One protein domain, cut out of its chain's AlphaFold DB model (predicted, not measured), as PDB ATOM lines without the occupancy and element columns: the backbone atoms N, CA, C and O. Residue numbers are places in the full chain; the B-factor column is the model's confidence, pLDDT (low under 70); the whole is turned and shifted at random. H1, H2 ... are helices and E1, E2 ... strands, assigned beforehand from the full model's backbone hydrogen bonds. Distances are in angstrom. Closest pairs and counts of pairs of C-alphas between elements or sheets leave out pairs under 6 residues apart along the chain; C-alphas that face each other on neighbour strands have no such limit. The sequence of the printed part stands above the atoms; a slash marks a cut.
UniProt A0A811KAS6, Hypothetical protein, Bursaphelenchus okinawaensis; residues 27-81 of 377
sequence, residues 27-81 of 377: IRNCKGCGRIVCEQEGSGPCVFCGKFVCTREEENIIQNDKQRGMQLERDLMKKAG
ATOM      1  N   ILE A  27     212.390 231.979 223.910       88.06
ATOM      2  CA  ILE A  27     212.457 232.656 222.607       88.06
ATOM      3  C   ILE A  27     212.852 234.115 222.825       88.06
ATOM      4  O   ILE A  27     213.933 234.542 222.418       88.06
ATOM      5  N   ARG A  28     211.969 234.896 223.464       89.88
ATOM      6  CA  ARG A  28     212.189 236.320 223.758       89.88
ATOM      7  C   ARG A  28     211.085 236.884 224.655       89.88
ATOM      8  O   ARG A  28     209.981 236.349 224.719       89.88
ATOM      9  N   ASN A  29     211.347 238.034 225.267       91.12
ATOM     10  CA  ASN A  29     210.317 238.856 225.897       91.12
ATOM     11  C   ASN A  29     209.561 239.679 224.844       91.12
ATOM     12  O   ASN A  29     210.158 240.251 223.927       91.12
ATOM     13  N   CYS A  30     208.245 239.786 224.999       89.94
ATOM     14  CA  CYS A  30     207.413 240.641 224.168       89.94
ATOM     15  C   CYS A  30     207.696 242.125 224.453       89.94
ATOM     16  O   CYS A  30     207.491 242.596 225.570       89.94
ATOM     17  N   LYS A  31     208.070 242.901 223.423       88.31
ATOM     18  CA  LYS A  31     208.321 244.360 223.511       88.31
ATOM     19  C   LYS A  31     207.043 245.212 223.691       88.31
ATOM     20  O   LYS A  31     207.069 246.415 223.442       88.31
ATOM     21  N   GLY A  32     205.889 244.602 223.954       87.31
ATOM     22  CA  GLY A  32     204.603 245.287 224.145       87.31
ATOM     23  C   GLY A  32     204.115 245.143 225.580       87.31
ATOM     24  O   GLY A  32     204.031 246.123 226.302       87.31
ATOM     25  N   CYS A  33     203.853 243.901 225.993       89.50
ATOM     26  CA  CYS A  33     203.350 243.577 227.331       89.50
ATOM     27  C   CYS A  33     204.409 243.016 228.297       89.50
ATOM     28  O   CYS A  33     204.073 242.658 229.420       89.50
ATOM     29  N   GLY A  34     205.664 242.842 227.865       88.69
ATOM     30  CA  GLY A  34     206.744 242.297 228.700       88.69
ATOM     31  C   GLY A  34     206.696 240.782 228.948       88.69
ATOM     32  O   GLY A  34     207.600 240.244 229.582       88.69
ATOM     33  N   ARG A  35     205.684 240.064 228.439       88.75
ATOM     34  CA  ARG A  35     205.534 238.610 228.638       88.75
ATOM     35  C   ARG A  35     206.711 237.819 228.050       88.75
ATOM     36  O   ARG A  35     207.122 238.075 226.920       88.75
ATOM     37  N   ILE A  36     207.195 236.825 228.797       91.25
ATOM     38  CA  ILE A  36     208.258 235.896 228.387       91.25
ATOM     39  C   ILE A  36     207.663 234.800 227.492       91.25
ATOM     40  O   ILE A  36     206.876 233.984 227.972       91.25
ATOM     41  N   VAL A  37     208.039 234.783 226.211       90.00
ATOM     42  CA  VAL A  37     207.581 233.798 225.218       90.00
ATOM     43  C   VAL A  37     208.561 232.627 225.170       90.00
ATOM     44  O   VAL A  37     209.775 232.818 225.049       90.00
ATOM     45  N   CYS A  38     208.034 231.408 225.257       90.50
ATOM     46  CA  CYS A  38     208.818 230.171 225.240       90.50
ATOM     47  C   CYS A  38     208.615 229.364 223.949       90.50
ATOM     48  O   CYS A  38     207.722 229.658 223.158       90.50
ATOM     49  N   GLU A  39     209.388 228.292 223.768       88.94
ATOM     50  CA  GLU A  39     209.322 227.432 222.576       88.94
ATOM     51  C   GLU A  39     207.948 226.802 222.284       88.94
ATOM     52  O   GLU A  39     207.642 226.582 221.118       88.94
ATOM     53  N   GLN A  40     207.107 226.534 223.292       87.19
ATOM     54  CA  GLN A  40     205.734 226.037 223.073       87.19
ATOM     55  C   GLN A  40     204.815 227.111 222.468       87.19
ATOM     56  O   GLN A  40     203.905 226.799 221.698       87.19
ATOM     57  N   GLU A  41     205.048 228.376 222.830       87.94
ATOM     58  CA  GLU A  41     204.325 229.521 222.273       87.94
ATOM     59  C   GLU A  41     204.893 229.938 220.907       87.94
ATOM     60  O   GLU A  41     204.172 230.559 220.138       87.94
ATOM     61  N   GLY A  42     206.142 229.601 220.571       88.12
ATOM     62  CA  GLY A  42     206.723 229.809 219.236       88.12
ATOM     63  C   GLY A  42     206.916 231.279 218.813       88.12
ATOM     64  O   GLY A  42     206.448 232.213 219.470       88.12
ATOM     65  N   SER A  43     207.611 231.491 217.690       88.25
ATOM     66  CA  SER A  43     207.717 232.802 217.032       88.25
ATOM     67  C   SER A  43     206.395 233.181 216.347       88.25
ATOM     68  O   SER A  43     205.678 232.331 215.820       88.25
ATOM     69  N   GLY A  44     206.029 234.464 216.406       87.81
ATOM     70  CA  GLY A  44     204.760 234.991 215.904       87.81
ATOM     71  C   GLY A  44     204.124 236.050 216.821       87.81
ATOM     72  O   GLY A  44     204.753 236.520 217.774       87.81
ATOM     73  N   PRO A  45     202.868 236.456 216.562       89.25
ATOM     74  CA  PRO A  45     202.154 237.440 217.380       89.25
ATOM     75  C   PRO A  45     201.971 236.937 218.813       89.25
ATOM     76  O   PRO A  45     201.477 235.834 219.034       89.25
ATOM     77  N   CYS A  46     202.379 237.717 219.812       88.75
ATOM     78  CA  CYS A  46     202.269 237.362 221.225       88.75
ATOM     79  C   CYS A  46     200.842 236.905 221.567       88.75
ATOM     80  O   CYS A  46     199.890 237.635 221.309       88.75
ATOM     81  N   VAL A  47     200.697 235.742 222.210       85.00
ATOM     82  CA  VAL A  47     199.382 235.157 222.553       85.00
ATOM     83  C   VAL A  47     198.555 236.067 223.479       85.00
ATOM     84  O   VAL A  47     197.344 235.920 223.568       85.00
ATOM     85  N   PHE A  48     199.195 237.016 224.169       85.00
ATOM     86  CA  PHE A  48     198.521 237.957 225.063       85.00
ATOM     87  C   PHE A  48     198.137 239.290 224.402       85.00
ATOM     88  O   PHE A  48     197.009 239.732 224.559       85.00
ATOM     89  N   CYS A  49     199.062 239.956 223.699       86.62
ATOM     90  CA  CYS A  49     198.849 241.323 223.187       86.62
ATOM     91  C   CYS A  49     198.916 241.450 221.658       86.62
ATOM     92  O   CYS A  49     198.901 242.561 221.141       86.62
ATOM     93  N   GLY A  50     199.096 240.349 220.926       83.56
ATOM     94  CA  GLY A  50     199.166 240.344 219.461       83.56
ATOM     95  C   GLY A  50     200.449 240.923 218.852       83.56
ATOM     96  O   GLY A  50     200.718 240.690 217.678       83.56
ATOM     97  N   LYS A  51     201.298 241.624 219.619       85.94
ATOM     98  CA  LYS A  51     202.551 242.199 219.097       85.94
ATOM     99  C   LYS A  51     203.517 241.106 218.635       85.94
ATOM    100  O   LYS A  51     203.722 240.129 219.352       85.94
ATOM    101  N   PHE A  52     204.125 241.280 217.464       87.81
ATOM    102  CA  PHE A  52     205.017 240.292 216.856       87.81
ATOM    103  C   PHE A  52     206.284 240.046 217.695       87.81
ATOM    104  O   PHE A  52     206.955 240.989 218.126       87.81
ATOM    105  N   VAL A  53     206.605 238.771 217.938       90.00
ATOM    106  CA  VAL A  53     207.790 238.322 218.679       90.00
ATOM    107  C   VAL A  53     208.516 237.250 217.871       90.00
ATOM    108  O   VAL A  53     207.927 236.238 217.506       90.00
ATOM    109  N   CYS A  54     209.807 237.453 217.623       88.44
ATOM    110  CA  CYS A  54     210.661 236.557 216.844       88.44
ATOM    111  C   CYS A  54     211.980 236.250 217.575       88.44
ATOM    112  O   CYS A  54     212.370 236.940 218.531       88.44
ATOM    113  N   THR A  55     212.673 235.201 217.138       89.12
ATOM    114  CA  THR A  55     214.023 234.857 217.613       89.12
ATOM    115  C   THR A  55     215.050 235.905 217.158       89.12
ATOM    116  O   THR A  55     214.735 236.834 216.414       89.12
ATOM    117  N   ARG A  56     216.292 235.838 217.658       85.06
ATOM    118  CA  ARG A  56     217.363 236.769 217.237       85.06
ATOM    119  C   ARG A  56     217.754 236.583 215.776       85.06
ATOM    120  O   ARG A  56     218.005 237.561 215.085       85.06
ATOM    121  N   GLU A  57     217.752 235.343 215.314       84.31
ATOM    122  CA  GLU A  57     218.075 234.996 213.932       84.31
ATOM    123  C   GLU A  57     216.985 235.490 212.974       84.31
ATOM    124  O   GLU A  57     217.290 236.158 211.989       84.31
ATOM    125  N   GLU A  58     215.711 235.268 213.314       86.19
ATOM    126  CA  GLU A  58     214.569 235.771 212.540       86.19
ATOM    127  C   GLU A  58     214.525 237.312 212.503       86.19
ATOM    128  O   GLU A  58     214.269 237.887 211.447       86.19
ATOM    129  N   GLU A  59     214.819 238.003 213.616       85.12
ATOM    130  CA  GLU A  59     214.864 239.478 213.646       85.12
ATOM    131  C   GLU A  59     215.975 240.029 212.736       85.12
ATOM    132  O   GLU A  59     215.749 241.007 212.024       85.12
ATOM    133  N   ASN A  60     217.139 239.373 212.692       84.56
ATOM    134  CA  ASN A  60     218.231 239.762 211.796       84.56
ATOM    135  C   ASN A  60     217.855 239.582 210.319       84.56
ATOM    136  O   ASN A  60     218.210 240.421 209.494       84.56
ATOM    137  N   ILE A  61     217.109 238.528 209.973       84.62
ATOM    138  CA  ILE A  61     216.610 238.321 208.603       84.62
ATOM    139  C   ILE A  61     215.611 239.421 208.228       84.62
ATOM    140  O   ILE A  61     215.687 239.966 207.127       84.62
ATOM    141  N   ILE A  62     214.716 239.792 209.150       82.88
ATOM    142  CA  ILE A  62     213.730 240.860 208.932       82.88
ATOM    143  C   ILE A  62     214.403 242.224 208.742       82.88
ATOM    144  O   ILE A  62     213.956 243.022 207.919       82.88
ATOM    145  N   GLN A  63     215.484 242.494 209.477       82.44
ATOM    146  CA  GLN A  63     216.208 243.765 209.393       82.44
ATOM    147  C   GLN A  63     217.119 243.864 208.163       82.44
ATOM    148  O   GLN A  63     217.183 244.930 207.552       82.44
ATOM    149  N   ASN A  64     217.802 242.778 207.788       84.44
ATOM    150  CA  ASN A  64     218.780 242.798 206.698       84.44
ATOM    151  C   ASN A  64     218.133 242.670 205.310       84.44
ATOM    152  O   ASN A  64     218.534 243.380 204.390       84.44
ATOM    153  N   ASP A  65     217.109 241.822 205.154       82.31
ATOM    154  CA  ASP A  65     216.453 241.559 203.869       82.31
ATOM    155  C   ASP A  65     214.960 241.923 203.928       82.31
ATOM    156  O   ASP A  65     214.136 241.140 204.395       82.31
ATOM    157  N   LYS A  66     214.559 243.073 203.365       78.88
ATOM    158  CA  LYS A  66     213.147 243.524 203.402       78.88
ATOM    159  C   LYS A  66     212.164 242.531 202.763       78.88
ATOM    160  O   LYS A  66     211.065 242.348 203.273       78.88
ATOM    161  N   GLN A  67     212.545 241.885 201.658       79.62
ATOM    162  CA  GLN A  67     211.678 240.940 200.935       79.62
ATOM    163  C   GLN A  67     211.536 239.603 201.679       79.62
ATOM    164  O   GLN A  67     210.421 239.148 201.929       79.62
ATOM    165  N   ARG A  68     212.661 239.002 202.097       80.12
ATOM    166  CA  ARG A  68     212.652 237.750 202.876       80.12
ATOM    167  C   ARG A  68     212.058 237.955 204.268       80.12
ATOM    168  O   ARG A  68     211.336 237.088 204.748       80.12
ATOM    169  N   GLY A  69     212.298 239.117 204.870       82.31
ATOM    170  CA  GLY A  69     211.719 239.553 206.133       82.31
ATOM    171  C   GLY A  69     210.199 239.632 206.100       82.31
ATOM    172  O   GLY A  69     209.544 238.989 206.914       82.31
ATOM    173  N   MET A  70     209.629 240.340 205.116       80.00
ATOM    174  CA  MET A  70     208.170 240.408 204.943       80.00
ATOM    175  C   MET A  70     207.549 239.033 204.681       80.00
ATOM    176  O   MET A  70     206.441 238.759 205.142       80.00
ATOM    177  N   GLN A  71     208.238 238.160 203.940       83.56
ATOM    178  CA  GLN A  71     207.753 236.807 203.668       83.56
ATOM    179  C   GLN A  71     207.758 235.940 204.935       83.56
ATOM    180  O   GLN A  71     206.746 235.318 205.247       83.56
ATOM    181  N   LEU A  72     208.843 235.982 205.713       83.25
ATOM    182  CA  LEU A  72     208.964 235.285 206.993       83.25
ATOM    183  C   LEU A  72     207.928 235.774 208.016       83.25
ATOM    184  O   LEU A  72     207.275 234.963 208.666       83.25
ATOM    185  N   GLU A  73     207.737 237.090 208.134       81.94
ATOM    186  CA  GLU A  73     206.730 237.679 209.020       81.94
ATOM    187  C   GLU A  73     205.315 237.229 208.630       81.94
ATOM    188  O   GLU A  73     204.543 236.784 209.484       81.94
ATOM    189  N   ARG A  74     204.997 237.249 207.329       81.38
ATOM    190  CA  ARG A  74     203.711 236.782 206.798       81.38
ATOM    191  C   ARG A  74     203.488 235.293 207.060       81.38
ATOM    192  O   ARG A  74     202.382 234.901 207.430       81.38
ATOM    193  N   ASP A  75     204.512 234.466 206.889       83.69
ATOM    194  CA  ASP A  75     204.418 233.022 207.111       83.69
ATOM    195  C   ASP A  75     204.262 232.683 208.600       83.69
ATOM    196  O   ASP A  75     203.486 231.791 208.953       83.69
ATOM    197  N   LEU A  76     204.924 233.430 209.491       83.69
ATOM    198  CA  LEU A  76     204.768 233.298 210.943       83.69
ATOM    199  C   LEU A  76     203.392 233.786 211.425       83.69
ATOM    200  O   LEU A  76     202.776 233.129 212.267       83.69
ATOM    201  N   MET A  77     202.859 234.877 210.863       79.50
ATOM    202  CA  MET A  77     201.486 235.326 211.137       79.50
ATOM    203  C   MET A  77     200.443 234.303 210.667       79.50
ATOM    204  O   MET A  77     199.529 233.970 211.423       79.50
ATOM    205  N   LYS A  78     200.615 233.725 209.468       78.62
ATOM    206  CA  LYS A  78     199.742 232.657 208.952       78.62
ATOM    207  C   LYS A  78     199.776 231.403 209.826       78.62
ATOM    208  O   LYS A  78     198.724 230.888 210.187       78.62
ATOM    209  N   LYS A  79     200.969 230.930 210.210       75.69
ATOM    210  CA  LYS A  79     201.131 229.763 211.100       75.69
ATOM    211  C   LYS A  79     200.481 229.965 212.469       75.69
ATOM    212  O   LYS A  79     200.026 228.999 213.070       75.69
ATOM    213  N   ALA A  80     200.428 231.202 212.957       68.69
ATOM    214  CA  ALA A  80     199.783 231.545 214.218       68.69
ATOM    215  C   ALA A  80     198.250 231.677 214.124       68.69
ATOM    216  O   ALA A  80     197.633 232.057 215.117       68.69
ATOM    217  N   GLY A  81     197.641 231.396 212.965       65.00
ATOM    218  CA  GLY A  81     196.196 231.535 212.753       65.00
ATOM    219  C   GLY A  81     195.734 232.977 212.522       65.00
ATOM    220  O   GLY A  81     194.542 233.210 212.379       65.00
TER     221      GLY A  81
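What this domain is: This is residues 27 to 81 of the 377 residues of the protein "Hypothetical protein" of Bursaphelenchus okinawaensis (UniProt A0A811KAS6). A small hairpin of two short strands, E1 and E2, sits at one end and a V-shaped helical hairpin, H1 and H2, at the other, with the looped stretch of residues 39 to 55 folded back on itself between them. The tip of the V, residues 63 to 68, of which 66 to 68 belong to H2, sticks out. The printed part has 55 residues, with two named strands and then two named helices along the chain, E1, E2, H1, H2; the sheet, in the order E1 - E2, is antiparallel, and the class is mixed, helices and strands. The whole is compact, with a radius of gyration of the C-alphas of 10.7 A, and its outline is rounded, spanning 28 by 21 by 18 A.

How they stand to each other: The sheet is a hairpin of E1, residues 27 to 29, and E2, residues 36 to 38, antiparallel neighbours with 168 degrees between their directions. The C-alphas of Asn 29 and Ile 36, which face each other, are 4.4 A apart. N 37 and O 28 are within hydrogen-bond range at 2.9 A, as are N 27 and O 37 at 3.0 A. Beyond E2, residues 44 to 45 form a short antiparallel pairing with residues 52 to 53. H1, residues 56 to 64, is apart from E1, but only just: their closest C-alphas are 8.3 A apart. H2, residues 66 to 79, is apart from both strands. H1 and H2 form a helical hairpin: they run opposite ways at a steep tilt of 44 degrees. H2 touches H1 with residues 68 to 73 alone, and the closest C-alphas, those of Ile 62 and Gly 69, are 3.7 A apart. In H1 and H2 every O i to N i+4 pair is within hydrogen-bond range.

Where its parts are: E1 runs from Ile 27, whose C-alpha is at (212.457, 232.656, 222.607), to Asn 29, and E2 from Ile 36 to Cys 38. H1 begins at Arg 56, with its C-alpha at (217.363, 236.769, 217.237), and measures 12.2 A from first to last C-alpha. H2, the longest helix with 14 residues, measures 19.8 A and ends at Lys 79, with its C-alpha at (201.131, 229.763, 211.100).

The domain as a whole: The two C-alphas farthest apart are those of Arg 35 and Gln 67, 28.5 A. The printed part has no cut. The link from E2 to H1, 17 residues, is long; that from E1 to E2, 6 residues, is short, and that from H1 to H2, 1 residue, is tight. The mean pLDDT of the printed part is 84.9, and residues 80 to 81 are under 70, where the model's confidence is low.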